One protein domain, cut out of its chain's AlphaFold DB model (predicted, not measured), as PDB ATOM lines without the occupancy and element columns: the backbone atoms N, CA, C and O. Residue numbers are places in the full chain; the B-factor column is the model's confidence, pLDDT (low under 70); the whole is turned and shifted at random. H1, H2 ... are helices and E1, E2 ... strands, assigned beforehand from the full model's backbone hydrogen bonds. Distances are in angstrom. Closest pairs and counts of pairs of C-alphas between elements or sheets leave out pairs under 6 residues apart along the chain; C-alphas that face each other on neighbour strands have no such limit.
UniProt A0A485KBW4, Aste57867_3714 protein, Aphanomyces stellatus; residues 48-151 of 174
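AT A GLANCE: This is residues 48 to 151 of the 174 residues of the protein "Aste57867_3714 protein" of Aphanomyces stellatus (UniProt A0A485KBW4). An elongated helical body: H1 and then H2 follow one another along its length, and H4 runs back alongside H2 and the last part of H1. At the end where the printed part begins, the small two-stranded hairpin of E1 and E2 packs on H1, with E1 nearer to it; H3 is towards the other end, and H5, whose centre is the nearest to the mean of the C-alphas at 8.0 A, is beside H3 on the side towards the middle, the two running opposite ways and across the direction of H4. The printed part has 104 residues with five named helices and two short strands, in the order H1, H2, H3, H4, E1, E2, H5; the sheet has the order E1, E2 and is antiparallel, and the class is mostly helix, with 63 residues in helices and 6 in strands. The whole is compact, with a radius of gyration of the C-alphas of 13.9 A, and its C-alphas span 40 by 25 by 19 A.

IN THESE COORDINATES: H1, residues 49 to 64, is the longest helix by residues; it begins with C-alpha 49 at (-1.969, -30.316, 0.903) and measures 22.8 A from first to last C-alpha. H2 is residues 66 to 76, 15.8 A long, and H3 is residues 87 to 95, 12.1 A long. H4, residues 97 to 111, runs 21.1 A from C-alpha 97 at (24.585, -48.147, 20.487) to C-alpha 111 at (14.886, -41.353, 3.052). The strands have three residues each: E1 is residues 118 to 120, 7.1 A, and E2 is residues 128 to 130, 7.0 A. H5, residues 138 to 149, is 15.9 A long and ends with C-alpha 149 at (6.367, -35.760, 26.444).

HOW THE PARTS SIT: H4 is the hub and touches three helices, H1, H2 and H5. With residues 98 to 102 alone it touches H2, at a shallow tilt of 23 degrees, opposite ways; the closest C-alphas are those of Cys 72 and Cys 99, 4.5 A apart. With residues 106 to 110 alone it touches residues 58 to 62 of H1, at a shallow tilt of 31 degrees, opposite ways; the closest C-alphas, of Phe 58 and Phe 110, are 6.5 A apart. H4 and H5 only just touch, with 3 pairs of C-alphas within 8 A, and are about perpendicular at 90 degrees; the closest C-alphas are those of Trp 103 and Leu 138, 6.1 A apart. H3 touches H5 at a shallow tilt of 34 degrees, only just short of steep, opposite ways, with the C-alphas of Gly 94 and Thr 139 closest at 5.4 A. H3 also touches H2, with the C-alphas of Thr 76 and Leu 93 closest at 6.4 A; their lines are only just about perpendicular, at 71 degrees. H3 and H4 are close but not clearly touching, with the C-alphas of Leu 93 and Cys 99 closest at 6.1 A. The helix packing is part aligned, part crossed: of five touching pairs three are at a shallow tilt. E1 and E2 form a hairpin, antiparallel at 145 degrees; N 119 and O 129 are 2.8 A apart, and N 129 and O 119 also 2.8 A, both within hydrogen-bond range. The closest C-alphas of H1 and E1, of Thr 55 and Phe 119, are 4.5 A apart, while H1 and E2 are near each other. Among the pairs that stay apart are H1 and H5, and H2 and E1. In H1, H2, H3, H4 and H5 every O i to N i+4 pair is within hydrogen-bond range.

THE WHOLE: The two C-alphas farthest apart, of Asp 48 and Gly 77, are 41.5 A from each other. The printed part runs from residue 48 to residue 151 with no cut, and no link is long. The mean pLDDT of the printed part is 84.2; residues 66 to 67, 80 to 81, 83 and 149 to 151 are under 70.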
ATOM      1  N   ASP A  48       0.292 -26.354   2.430       80.00
ATOM      2  CA  ASP A  48       0.127 -27.052   1.162       80.00
ATOM      3  C   ASP A  48      -0.357 -28.509   1.392       80.00
ATOM      4  O   ASP A  48       0.242 -29.237   2.197       80.00
ATOM      5  N   PRO A  49      -1.421 -28.973   0.706       80.44
ATOM      6  CA  PRO A  49      -1.969 -30.316   0.903       80.44
ATOM      7  C   PRO A  49      -0.963 -31.455   0.675       80.44
ATOM      8  O   PRO A  49      -1.045 -32.492   1.340       80.44
ATOM      9  N   ALA A  50       0.004 -31.285  -0.232       83.25
ATOM     10  CA  ALA A  50       1.050 -32.278  -0.457       83.25
ATOM     11  C   ALA A  50       2.035 -32.323   0.721       83.25
ATOM     12  O   ALA A  50       2.447 -33.413   1.130       83.25
ATOM     13  N   VAL A  51       2.345 -31.169   1.323       84.62
ATOM     14  CA  VAL A  51       3.159 -31.093   2.547       84.62
ATOM     15  C   VAL A  51       2.445 -31.745   3.729       84.62
ATOM     16  O   VAL A  51       3.061 -32.515   4.471       84.62
ATOM     17  N   ALA A  52       1.139 -31.514   3.886       81.19
ATOM     18  CA  ALA A  52       0.336 -32.168   4.919       81.19
ATOM     19  C   ALA A  52       0.325 -33.700   4.746       81.19
ATOM     20  O   ALA A  52       0.624 -34.440   5.687       81.19
ATOM     21  N   LYS A  53       0.087 -34.184   3.519       83.62
ATOM     22  CA  LYS A  53       0.118 -35.618   3.193       83.62
ATOM     23  C   LYS A  53       1.478 -36.249   3.498       83.62
ATOM     24  O   LYS A  53       1.535 -37.290   4.149       83.62
ATOM     25  N   CYS A  54       2.569 -35.612   3.072       86.25
ATOM     26  CA  CYS A  54       3.921 -36.104   3.333       86.25
ATOM     27  C   CYS A  54       4.251 -36.123   4.832       86.25
ATOM     28  O   CYS A  54       4.841 -37.084   5.321       86.25
ATOM     29  N   THR A  55       3.822 -35.100   5.578       84.50
ATOM     30  CA  THR A  55       3.980 -35.043   7.041       84.50
ATOM     31  C   THR A  55       3.278 -36.219   7.717       84.50
ATOM     32  O   THR A  55       3.855 -36.861   8.597       84.50
ATOM     33  N   CYS A  56       2.085 -36.586   7.249       81.44
ATOM     34  CA  CYS A  56       1.393 -37.787   7.705       81.44
ATOM     35  C   CYS A  56       2.158 -39.077   7.376       81.44
ATOM     36  O   CYS A  56       2.331 -39.915   8.261       81.44
ATOM     37  N   THR A  57       2.667 -39.234   6.151       84.94
ATOM     38  CA  THR A  57       3.483 -40.402   5.774       84.94
ATOM     39  C   THR A  57       4.743 -40.513   6.631       84.94
ATOM     40  O   THR A  57       5.032 -41.588   7.151       84.94
ATOM     41  N   PHE A  58       5.457 -39.405   6.838       85.25
ATOM     42  CA  PHE A  58       6.633 -39.345   7.707       85.25
ATOM     43  C   PHE A  58       6.296 -39.758   9.148       85.25
ATOM     44  O   PHE A  58       7.019 -40.536   9.763       85.25
ATOM     45  N   THR A  59       5.166 -39.286   9.672       78.81
ATOM     46  CA  THR A  59       4.708 -39.619  11.028       78.81
ATOM     47  C   THR A  59       4.360 -41.100  11.167       78.81
ATOM     48  O   THR A  59       4.747 -41.738  12.141       78.81
ATOM     49  N   GLN A  60       3.675 -41.685  10.181       80.12
ATOM     50  CA  GLN A  60       3.375 -43.122  10.174       80.12
ATOM     51  C   GLN A  60       4.648 -43.971  10.115       80.12
ATOM     52  O   GLN A  60       4.777 -44.932  10.867       80.12
ATOM     53  N   ALA A  61       5.600 -43.572   9.273       82.75
ATOM     54  CA  ALA A  61       6.922 -44.177   9.173       82.75
ATOM     55  C   ALA A  61       7.682 -44.147  10.512       82.75
ATOM     56  O   ALA A  61       8.266 -45.145  10.924       82.75
ATOM     57  N   LEU A  62       7.621 -43.027  11.237       79.75
ATOM     58  CA  LEU A  62       8.267 -42.892  12.543       79.75
ATOM     59  C   LEU A  62       7.640 -43.859  13.566       79.75
ATOM     60  O   LEU A  62       8.327 -44.379  14.447       79.75
ATOM     61  N   ASN A  63       6.349 -44.155  13.395       76.00
ATOM     62  CA  ASN A  63       5.567 -45.021  14.271       76.00
ATOM     63  C   ASN A  63       5.671 -46.517  13.935       76.00
ATOM     64  O   ASN A  63       5.346 -47.333  14.800       76.00
ATOM     65  N   SER A  64       6.095 -46.901  12.725       73.88
ATOM     66  CA  SER A  64       6.113 -48.309  12.293       73.88
ATOM     67  C   SER A  64       7.263 -49.124  12.893       73.88
ATOM     68  O   SER A  64       7.130 -50.326  13.088       73.88
ATOM     69  N   GLU A  65       8.371 -48.477  13.247       70.75
ATOM     70  CA  GLU A  65       9.604 -49.110  13.749       70.75
ATOM     71  C   GLU A  65       9.723 -48.995  15.284       70.75
ATOM     72  O   GLU A  65      10.754 -48.618  15.848       70.75
ATOM     73  N   ARG A  66       8.622 -49.278  15.990       68.19
ATOM     74  CA  ARG A  66       8.546 -49.197  17.460       68.19
ATOM     75  C   ARG A  66       9.401 -50.222  18.185       68.19
ATOM     76  O   ARG A  66      10.038 -49.875  19.176       68.19
ATOM     77  N   SER A  67       9.425 -51.454  17.687       69.06
ATOM     78  CA  SER A  67      10.138 -52.566  18.321       69.06
ATOM     79  C   SER A  67      11.628 -52.265  18.483       69.06
ATOM     80  O   SER A  67      12.212 -52.565  19.517       69.06
ATOM     81  N   GLY A  68      12.253 -51.585  17.516       71.94
ATOM     82  CA  GLY A  68      13.658 -51.193  17.632       71.94
ATOM     83  C   GLY A  68      13.935 -50.165  18.743       71.94
ATOM     84  O   GLY A  68      15.039 -50.148  19.286       71.94
ATOM     85  N   PHE A  69      12.951 -49.344  19.135       73.25
ATOM     86  CA  PHE A  69      13.110 -48.443  20.279       73.25
ATOM     87  C   PHE A  69      12.991 -49.185  21.613       73.25
ATOM     88  O   PHE A  69      13.650 -48.806  22.576       73.25
ATOM     89  N   GLU A  70      12.187 -50.246  21.690       77.75
ATOM     90  CA  GLU A  70      12.058 -51.050  22.913       77.75
ATOM     91  C   GLU A  70      13.421 -51.626  23.323       77.75
ATOM     92  O   GLU A  70      13.846 -51.433  24.458       77.75
ATOM     93  N   TRP A  71      14.191 -52.156  22.366       80.81
ATOM     94  CA  TRP A  71      15.578 -52.588  22.593       80.81
ATOM     95  C   TRP A  71      16.511 -51.454  23.060       80.81
ATOM     96  O   TRP A  71      17.398 -51.647  23.897       80.81
ATOM     97  N   CYS A  72      16.315 -50.241  22.543       82.88
ATOM     98  CA  CYS A  72      17.030 -49.046  22.995       82.88
ATOM     99  C   CYS A  72      16.690 -48.688  24.458       82.88
ATOM    100  O   CYS A  72      17.588 -48.420  25.261       82.88
ATOM    101  N   ALA A  73      15.411 -48.727  24.834       79.56
ATOM    102  CA  ALA A  73      14.961 -48.459  26.199       79.56
ATOM    103  C   ALA A  73      15.467 -49.530  27.182       79.56
ATOM    104  O   ALA A  73      16.064 -49.201  28.209       79.56
ATOM    105  N   GLU A  74      15.333 -50.809  26.824       83.62
ATOM    106  CA  GLU A  74      15.824 -51.935  27.623       83.62
ATOM    107  C   GLU A  74      17.331 -51.840  27.875       83.62
ATOM    108  O   GLU A  74      17.781 -51.912  29.020       83.62
ATOM    109  N   SER A  75      18.125 -51.595  26.829       85.06
ATOM    110  CA  SER A  75      19.587 -51.512  26.949       85.06
ATOM    111  C   SER A  75      20.087 -50.285  27.725       85.06
ATOM    112  O   SER A  75      21.244 -50.254  28.147       85.06
ATOM    113  N   THR A  76      19.245 -49.271  27.934       85.44
ATOM    114  CA  THR A  76      19.572 -48.089  28.750       85.44
ATOM    115  C   THR A  76      19.020 -48.154  30.172       85.44
ATOM    116  O   THR A  76      19.417 -47.342  31.018       85.44
ATOM    117  N   GLY A  77      18.129 -49.110  30.453       83.56
ATOM    118  CA  GLY A  77      17.391 -49.193  31.710       83.56
ATOM    119  C   GLY A  77      16.446 -48.009  31.930       83.56
ATOM    120  O   GLY A  77      16.112 -47.701  33.074       83.56
ATOM    121  N   ILE A  78      16.068 -47.301  30.862       82.44
ATOM    122  CA  ILE A  78      15.070 -46.231  30.918       82.44
ATOM    123  C   ILE A  78      13.706 -46.869  30.722       82.44
ATOM    124  O   ILE A  78      13.506 -47.617  29.769       82.44
ATOM    125  N   ASP A  79      12.772 -46.563  31.623       73.69
ATOM    126  CA  ASP A  79      11.399 -47.039  31.489       73.69
ATOM    127  C   ASP A  79      10.823 -46.531  30.154       73.69
ATOM    128  O   ASP A  79      10.729 -45.312  29.962       73.69
ATOM    129  N   PRO A  80      10.411 -47.418  29.231       65.56
ATOM    130  CA  PRO A  80       9.740 -47.011  27.996       65.56
ATOM    131  C   PRO A  80       8.422 -46.256  28.259       65.56
ATOM    132  O   PRO A  80       7.889 -45.608  27.359       65.56
ATOM    133  N   ASN A  81       7.903 -46.317  29.492       66.12
ATOM    134  CA  ASN A  81       6.725 -45.595  29.966       66.12
ATOM    135  C   ASN A  81       7.050 -44.289  30.708       66.12
ATOM    136  O   ASN A  81       6.141 -43.653  31.255       66.12
ATOM    137  N   ALA A  82       8.318 -43.870  30.741       70.81
ATOM    138  CA  ALA A  82       8.709 -42.620  31.371       70.81
ATOM    139  C   ALA A  82       7.957 -41.444  30.728       70.81
ATOM    140  O   ALA A  82       8.092 -41.150  29.542       70.81
ATOM    141  N   ARG A  83       7.163 -40.732  31.535       69.50
ATOM    142  CA  ARG A  83       6.405 -39.550  31.084       69.50
ATOM    143  C   ARG A  83       7.283 -38.322  30.845       69.50
ATOM    144  O   ARG A  83       6.798 -37.303  30.364       69.50
ATOM    145  N   ARG A  84       8.551 -38.377  31.254       72.38
ATOM    146  CA  ARG A  84       9.541 -37.306  31.116       72.38
ATOM    147  C   ARG A  84      10.924 -37.926  30.993       72.38
ATOM    148  O   ARG A  84      11.207 -38.914  31.666       72.38
ATOM    149  N   PHE A  85      11.782 -37.294  30.203       79.00
ATOM    150  CA  PHE A  85      13.211 -37.582  30.179       79.00
ATOM    151  C   PHE A  85      13.972 -36.450  30.864       79.00
ATOM    152  O   PHE A  85      13.703 -35.270  30.634       79.00
ATOM    153  N   THR A  86      14.928 -36.795  31.715       87.06
ATOM    154  CA  THR A  86      15.926 -35.835  32.196       87.06
ATOM    155  C   THR A  86      17.018 -35.643  31.142       87.06
ATOM    156  O   THR A  86      17.157 -36.453  30.226       87.06
ATOM    157  N   ASP A  87      17.848 -34.608  31.276       89.06
ATOM    158  CA  ASP A  87      19.014 -34.440  30.394       89.06
ATOM    159  C   ASP A  87      19.987 -35.623  30.497       89.06
ATOM    160  O   ASP A  87      20.619 -36.003  29.511       89.06
ATOM    161  N   SER A  88      20.053 -36.252  31.675       90.38
ATOM    162  CA  SER A  88      20.804 -37.491  31.894       90.38
ATOM    163  C   SER A  88      20.228 -38.653  31.077       90.38
ATOM    164  O   SER A  88      20.976 -39.398  30.446       90.38
ATOM    165  N   ASP A  89      18.898 -38.774  31.006       89.25
ATOM    166  CA  ASP A  89      18.241 -39.794  30.180       89.25
ATOM    167  C   ASP A  89      18.483 -39.554  28.691       89.25
ATOM    168  O   ASP A  89      18.822 -40.488  27.967       89.25
ATOM    169  N   VAL A  90      18.398 -38.299  28.238       88.94
ATOM    170  CA  VAL A  90      18.712 -37.919  26.852       88.94
ATOM    171  C   VAL A  90      20.162 -38.254  26.507       88.94
ATOM    172  O   VAL A  90      20.422 -38.805  25.436       88.94
ATOM    173  N   ALA A  91      21.112 -37.963  27.399       90.88
ATOM    174  CA  ALA A  91      22.515 -38.311  27.199       90.88
ATOM    175  C   ALA A  91      22.723 -39.834  27.155       90.88
ATOM    176  O   ALA A  91      23.443 -40.336  26.291       90.88
ATOM    177  N   ARG A  92      22.061 -40.583  28.042       89.38
ATOM    178  CA  ARG A  92      22.153 -42.046  28.110       89.38
ATOM    179  C   ARG A  92      21.574 -42.725  26.867       89.38
ATOM    180  O   ARG A  92      22.243 -43.581  26.296       89.38
ATOM    181  N   LEU A  93      20.394 -42.305  26.406       89.38
ATOM    182  CA  LEU A  93      19.795 -42.764  25.143       89.38
ATOM    183  C   LEU A  93      20.660 -42.364  23.945       89.38
ATOM    184  O   LEU A  93      20.914 -43.174  23.059       89.38
ATOM    185  N   GLY A  94      21.161 -41.127  23.927       89.88
ATOM    186  CA  GLY A  94      21.989 -40.610  22.840       89.88
ATOM    187  C   GLY A  94      23.330 -41.330  22.686       89.88
ATOM    188  O   GLY A  94      23.812 -41.475  21.567       89.88
ATOM    189  N   ASN A  95      23.914 -41.817  23.781       92.19
ATOM    190  CA  ASN A  95      25.198 -42.522  23.770       92.19
ATOM    191  C   ASN A  95      25.061 -44.048  23.633       92.19
ATOM    192  O   ASN A  95      26.072 -44.744  23.540       92.19
ATOM    193  N   ASN A  96      23.840 -44.585  23.625       93.00
ATOM    194  CA  ASN A  96      23.607 -46.019  23.538       93.00
ATOM    195  C   ASN A  96      23.620 -46.512  22.078       93.00
ATOM    196  O   ASN A  96      22.941 -45.974  21.200       93.00
ATOM    197  N   THR A  97      24.386 -47.574  21.825       92.94
ATOM    198  CA  THR A  97      24.585 -48.147  20.487       92.94
ATOM    199  C   THR A  97      23.300 -48.687  19.858       92.94
ATOM    200  O   THR A  97      23.102 -48.514  18.656       92.94
ATOM    201  N   GLU A  98      22.414 -49.316  20.631       89.69
ATOM    202  CA  GLU A  98      21.145 -49.843  20.115       89.69
ATOM    203  C   GLU A  98      20.183 -48.707  19.753       89.69
ATOM    204  O   GLU A  98      19.575 -48.728  18.685       89.69
ATOM    205  N   CYS A  99      20.150 -47.639  20.553       89.88
ATOM    206  CA  CYS A  99      19.419 -46.417  20.215       89.88
ATOM    207  C   CYS A  99      19.928 -45.765  18.924       89.88
ATOM    208  O   CYS A  99      19.138 -45.349  18.074       89.88
ATOM    209  N   GLN A 100      21.250 -45.712  18.737       92.69
ATOM    210  CA  GLN A 100      21.866 -45.197  17.511       92.69
ATOM    211  C   GLN A 100      21.530 -46.063  16.288       92.69
ATOM    212  O   GLN A 100      21.204 -45.530  15.226       92.69
ATOM    213  N   LYS A 101      21.565 -47.396  16.426       91.62
ATOM    214  CA  LYS A 101      21.168 -48.333  15.361       91.62
ATOM    215  C   LYS A 101      19.700 -48.164  14.984       91.62
ATOM    216  O   LYS A 101      19.395 -48.038  13.798       91.62
ATOM    217  N   TRP A 102      18.815 -48.111  15.975       89.19
ATOM    218  CA  TRP A 102      17.390 -47.885  15.762       89.19
ATOM    219  C   TRP A 102      17.138 -46.569  15.021       89.19
ATOM    220  O   TRP A 102      16.486 -46.558  13.977       89.19
ATOM    221  N   TRP A 103      17.725 -45.467  15.488       91.81
ATOM    222  CA  TRP A 103      17.546 -44.169  14.839       91.81
ATOM    223  C   TRP A 103      18.105 -44.138  13.416       91.81
ATOM    224  O   TRP A 103      17.503 -43.559  12.514       91.81
ATOM    225  N   LYS A 104      19.232 -44.812  13.173       92.56
ATOM    226  CA  LYS A 104      19.766 -44.974  11.819       92.56
ATOM    227  C   LYS A 104      18.781 -45.724  10.914       92.56
ATOM    228  O   LYS A 104      18.594 -45.305   9.769       92.56
ATOM    229  N   SER A 105      18.122 -46.769  11.419       90.81
ATOM    230  CA  SER A 105      17.056 -47.476  10.693       90.81
ATOM    231  C   SER A 105      15.915 -46.524  10.321       90.81
ATOM    232  O   SER A 105      15.583 -46.389   9.146       90.81
ATOM    233  N   GLN A 106      15.429 -45.737  11.287       89.69
ATOM    234  CA  GLN A 106      14.386 -44.724  11.078       89.69
ATOM    235  C   GLN A 106      14.778 -43.702  10.002       89.69
ATOM    236  O   GLN A 106      14.049 -43.486   9.038       89.69
ATOM    237  N   THR A 107      15.978 -43.115  10.103       91.69
ATOM    238  CA  THR A 107      16.468 -42.149   9.102       91.69
ATOM    239  C   THR A 107      16.570 -42.753   7.700       91.69
ATOM    240  O   THR A 107      16.326 -42.055   6.717       91.69
ATOM    241  N   THR A 108      16.892 -44.044   7.599       92.12
ATOM    242  CA  THR A 108      16.938 -44.775   6.326       92.12
ATOM    243  C   THR A 108      15.531 -44.967   5.768       92.12
ATOM    244  O   THR A 108      15.299 -44.693   4.590       92.12
ATOM    245  N   LEU A 109      14.580 -45.351   6.621       90.69
ATOM    246  CA  LEU A 109      13.179 -45.518   6.257       90.69
ATOM    247  C   LEU A 109      12.580 -44.197   5.753       90.69
ATOM    248  O   LEU A 109      11.980 -44.171   4.681       90.69
ATOM    249  N   PHE A 110      12.841 -43.072   6.423       91.75
ATOM    250  CA  PHE A 110      12.388 -41.758   5.950       91.75
ATOM    251  C   PHE A 110      12.954 -41.387   4.583       91.75
ATOM    252  O   PHE A 110      12.213 -40.920   3.721       91.75
ATOM    253  N   ARG A 111      14.248 -41.631   4.349       94.50
ATOM    254  CA  ARG A 111      14.886 -41.353   3.052       94.50
ATOM    255  C   ARG A 111      14.370 -42.251   1.928       94.50
ATOM    256  O   ARG A 111      14.507 -41.882   0.766       94.50
ATOM    257  N   SER A 112      13.776 -43.397   2.263       93.31
ATOM    258  CA  SER A 112      13.189 -44.332   1.295       93.31
ATOM    259  C   SER A 112      11.760 -43.979   0.853       93.31
ATOM    260  O   SER A 112      11.260 -44.572  -0.105       93.31
ATOM    261  N   ILE A 113      11.103 -43.003   1.501       91.00
ATOM    262  CA  ILE A 113       9.758 -42.545   1.117       91.00
ATOM    263  C   ILE A 113       9.782 -42.063  -0.340       91.00
ATOM    264  O   ILE A 113      10.486 -41.108  -0.676       91.00
ATOM    265  N   THR A 114       8.993 -42.729  -1.187       89.38
ATOM    266  CA  THR A 114       8.948 -42.507  -2.637       89.38
ATOM    267  C   THR A 114       7.523 -42.156  -3.096       89.38
ATOM    268  O   THR A 114       6.588 -42.874  -2.739       89.38
ATOM    269  N   PRO A 115       7.337 -41.099  -3.914       92.56
ATOM    270  CA  PRO A 115       8.361 -40.128  -4.314       92.56
ATOM    271  C   PRO A 115       8.860 -39.299  -3.112       92.56
ATOM    272  O   PRO A 115       8.105 -39.124  -2.152       92.56
ATOM    273  N   PRO A 116      10.105 -38.773  -3.148       95.38
ATOM    274  CA  PRO A 116      10.571 -37.830  -2.141       95.38
ATOM    275  C   PRO A 116       9.593 -36.670  -1.990       95.38
ATOM    276  O   PRO A 116       9.097 -36.135  -2.983       95.38
ATOM    277  N   CYS A 117       9.317 -36.275  -0.754       92.81
ATOM    278  CA  CYS A 117       8.316 -35.264  -0.471       92.81
ATOM    279  C   CYS A 117       8.757 -34.350   0.672       92.81
ATOM    280  O   CYS A 117       9.614 -34.695   1.493       92.81
ATOM    281  N   THR A 118       8.194 -33.147   0.689       94.38
ATOM    282  CA  THR A 118       8.470 -32.133   1.704       94.38
ATOM    283  C   THR A 118       7.464 -32.266   2.838       94.38
ATOM    284  O   THR A 118       6.271 -32.346   2.579       94.38
ATOM    285  N   PHE A 119       7.920 -32.257   4.083       87.62
ATOM    286  CA  PHE A 119       7.078 -32.312   5.274       87.62
ATOM    287  C   PHE A 119       7.401 -31.163   6.231       87.62
ATOM    288  O   PHE A 119       8.463 -30.544   6.145       87.62
ATOM    289  N   VAL A 120       6.486 -30.857   7.148       86.25
ATOM    290  CA  VAL A 120       6.697 -29.829   8.176       86.25
ATOM    291  C   VAL A 120       7.850 -30.240   9.088       86.25
ATOM    292  O   VAL A 120       7.916 -31.380   9.542       86.25
ATOM    293  N   ASN A 121       8.759 -29.317   9.404       85.81
ATOM    294  CA  ASN A 121       9.820 -29.612  10.361       85.81
ATOM    295  C   ASN A 121       9.264 -29.641  11.793       85.81
ATOM    296  O   ASN A 121       9.242 -28.636  12.503       85.81
ATOM    297  N   ILE A 122       8.838 -30.823  12.226       80.00
ATOM    298  CA  ILE A 122       8.272 -31.054  13.559       80.00
ATOM    299  C   ILE A 122       9.286 -30.794  14.684       80.00
ATOM    300  O   ILE A 122       8.903 -30.398  15.779       80.00
ATOM    301  N   PHE A 123      10.586 -30.941  14.407       82.56
ATOM    302  CA  PHE A 123      11.650 -30.841  15.410       82.56
ATOM    303  C   PHE A 123      11.931 -29.399  15.831       82.56
ATOM    304  O   PHE A 123      12.259 -29.147  16.988       82.56
ATOM    305  N   THR A 124      11.801 -28.454  14.898       78.62
ATOM    306  CA  THR A 124      11.984 -27.014  15.145       78.62
ATOM    307  C   THR A 124      10.668 -26.241  15.154       78.62
ATOM    308  O   THR A 124      10.679 -25.036  15.406       78.62
ATOM    309  N   ARG A 125       9.546 -26.905  14.830       74.00
ATOM    310  CA  ARG A 125       8.220 -26.305  14.610       74.00
ATOM    311  C   ARG A 125       8.227 -25.152  13.593       74.00
ATOM    312  O   ARG A 125       7.370 -24.275  13.641       74.00
ATOM    313  N   SER A 126       9.210 -25.122  12.694       77.44
ATOM    314  CA  SER A 126       9.407 -24.031  11.737       77.44
ATOM    315  C   SER A 126      10.008 -24.526  10.424       77.44
ATOM    316  O   SER A 126      10.967 -25.298  10.407       77.44
ATOM    317  N   GLY A 127       9.452 -24.048   9.309       85.38
ATOM    318  CA  GLY A 127       9.870 -24.451   7.968       85.38
ATOM    319  C   GLY A 127       9.534 -25.907   7.636       85.38
ATOM    320  O   GLY A 127       8.674 -26.541   8.252       85.38
ATOM    321  N   THR A 128      10.220 -26.435   6.628       89.12
ATOM    322  CA  THR A 128       9.969 -27.767   6.076       89.12
ATOM    323  C   THR A 128      11.263 -28.541   5.849       89.12
ATOM    324  O   THR A 128      12.330 -27.951   5.684       89.12
ATOM    325  N   LEU A 129      11.166 -29.865   5.792       91.06
ATOM    326  CA  LEU A 129      12.257 -30.782   5.475       91.06
ATOM    327  C   LEU A 129      11.875 -31.665   4.286       91.06
ATOM    328  O   LEU A 129      10.709 -31.988   4.099       91.06
ATOM    329  N   LEU A 130      12.865 -32.077   3.498       95.00
ATOM    330  CA  LEU A 130      12.694 -33.050   2.417       95.00
ATOM    331  C   LEU A 130      13.049 -34.449   2.931       95.00
ATOM    332  O   LEU A 130      14.127 -34.623   3.503       95.00
ATOM    333  N   THR A 131      12.199 -35.451   2.687       93.88
ATOM    334  CA  THR A 131      12.433 -36.841   3.132       93.88
ATOM    335  C   THR A 131      13.776 -37.397   2.652       93.88
ATOM    336  O   THR A 131      14.535 -37.942   3.453       93.88
ATOM    337  N   ALA A 132      14.135 -37.169   1.384       93.69
ATOM    338  CA  ALA A 132      15.408 -37.614   0.804       93.69
ATOM    339  C   ALA A 132      16.653 -37.040   1.510       93.69
ATOM    340  O   ALA A 132      17.690 -37.698   1.557       93.69
ATOM    341  N   ASN A 133      16.542 -35.849   2.107       92.62
ATOM    342  CA  ASN A 133      17.643 -35.167   2.796       92.62
ATOM    343  C   ASN A 133      17.500 -35.217   4.323       92.62
ATOM    344  O   ASN A 133      18.172 -34.468   5.036       92.62
ATOM    345  N   PHE A 134      16.620 -36.072   4.851       93.25
ATOM    346  CA  PHE A 134      16.376 -36.132   6.284       93.25
ATOM    347  C   PHE A 134      17.656 -36.477   7.050       93.25
ATOM    348  O   PHE A 134      18.275 -37.512   6.802       93.25
ATOM    349  N   SER A 135      18.064 -35.624   7.991       91.12
ATOM    350  CA  SER A 135      19.331 -35.790   8.718       91.12
ATOM    351  C   SER A 135      19.277 -35.284  10.161       91.12
ATOM    352  O   SER A 135      20.270 -34.785  10.692       91.12
ATOM    353  N   VAL A 136      18.122 -35.402  10.816       91.06
ATOM    354  CA  VAL A 136      18.015 -35.070  12.242       91.06
ATOM    355  C   VAL A 136      18.808 -36.105  13.052       91.06
ATOM    356  O   VAL A 136      18.586 -37.304  12.873       91.06
ATOM    357  N   PRO A 137      19.743 -35.690  13.925       92.81
ATOM    358  CA  PRO A 137      20.480 -36.618  14.777       92.81
ATOM    359  C   PRO A 137      19.585 -37.176  15.891       92.81
ATOM    360  O   PRO A 137      18.639 -36.510  16.317       92.81
ATOM    361  N   LEU A 138      19.936 -38.348  16.434       90.31
ATOM    362  CA  LEU A 138      19.190 -38.987  17.528       90.31
ATOM    363  C   LEU A 138      19.002 -38.031  18.712       90.31
ATOM    364  O   LEU A 138      17.901 -37.884  19.225       90.31
ATOM    365  N   THR A 139      20.048 -37.304  19.107       90.12
ATOM    366  CA  THR A 139      19.964 -36.312  20.190       90.12
ATOM    367  C   THR A 139      18.946 -35.206  19.900       90.12
ATOM    368  O   THR A 139      18.294 -34.721  20.821       90.12
ATOM    369  N   GLY A 140      18.775 -34.812  18.633       88.94
ATOM    370  CA  GLY A 140      17.753 -33.847  18.223       88.94
ATOM    371  C   GLY A 140      16.341 -34.405  18.392       88.94
ATOM    372  O   GLY A 140      15.482 -33.736  18.962       88.94
ATOM    373  N   PHE A 141      16.127 -35.658  17.983       87.81
ATOM    374  CA  PHE A 141      14.872 -36.372  18.227       87.81
ATOM    375  C   PHE A 141      14.577 -36.531  19.724       87.81
ATOM    376  O   PHE A 141      13.471 -36.234  20.161       87.81
ATOM    377  N   LEU A 142      15.564 -36.931  20.527       86.81
ATOM    378  CA  LEU A 142      15.393 -37.131  21.968       86.81
ATOM    379  C   LEU A 142      15.070 -35.828  22.704       86.81
ATOM    380  O   LEU A 142      14.207 -35.829  23.573       86.81
ATOM    381  N   LYS A 143      15.710 -34.711  22.337       86.19
ATOM    382  CA  LYS A 143      15.374 -33.385  22.881       86.19
ATOM    383  C   LYS A 143      13.972 -32.939  22.477       86.19
ATOM    384  O   LYS A 143      13.247 -32.381  23.296       86.19
ATOM    385  N   PHE A 144      13.571 -33.210  21.234       83.75
ATOM    386  CA  PHE A 144      12.193 -32.989  20.807       83.75
ATOM    387  C   PHE A 144      11.219 -33.831  21.648       83.75
ATOM    388  O   PHE A 144      10.277 -33.281  22.213       83.75
ATOM    389  N   ALA A 145      11.469 -35.131  21.813       80.56
ATOM    390  CA  ALA A 145      10.637 -36.003  22.637       80.56
ATOM    391  C   ALA A 145      10.578 -35.514  24.094       80.56
ATOM    392  O   ALA A 145       9.492 -35.370  24.645       80.56
ATOM    393  N   GLN A 146      11.719 -35.160  24.691       83.62
ATOM    394  CA  GLN A 146      11.818 -34.594  26.038       83.62
ATOM    395  C   GLN A 146      10.929 -33.353  26.212       83.62
ATOM    396  O   GLN A 146      10.184 -33.264  27.187       83.62
ATOM    397  N   ALA A 147      10.979 -32.418  25.260       80.06
ATOM    398  CA  ALA A 147      10.208 -31.178  25.317       80.06
ATOM    399  C   ALA A 147       8.694 -31.398  25.168       80.06
ATOM    400  O   ALA A 147       7.903 -30.598  25.664       80.06
ATOM    401  N   ASN A 148       8.277 -32.470  24.491       72.81
ATOM    402  CA  ASN A 148       6.876 -32.675  24.140       72.81
ATOM    403  C   ASN A 148       6.181 -33.789  24.946       72.81
ATOM    404  O   ASN A 148       4.960 -33.763  25.065       72.81
ATOM    405  N   LEU A 149       6.918 -34.716  25.566       69.88
ATOM    406  CA  LEU A 149       6.367 -35.760  26.444       69.88
ATOM    407  C   LEU A 149       5.641 -35.185  27.671       69.88
ATOM    408  O   LEU A 149       4.688 -35.774  28.169       69.88
ATOM    409  N   ALA A 150       6.029 -33.991  28.124       55.56
ATOM    410  CA  ALA A 150       5.319 -33.282  29.186       55.56
ATOM    411  C   ALA A 150       3.943 -32.733  28.753       55.56
ATOM    412  O   ALA A 150       3.146 -32.371  29.615       55.56
ATOM    413  N   SER A 151       3.670 -32.657  27.444       53.06
ATOM    414  CA  SER A 151       2.448 -32.059  26.886       53.06
ATOM    415  C   SER A 151       1.330 -33.077  26.634       53.06
ATOM    416  O   SER A 151       0.216 -32.680  26.319       53.06
TER     417      SER A 151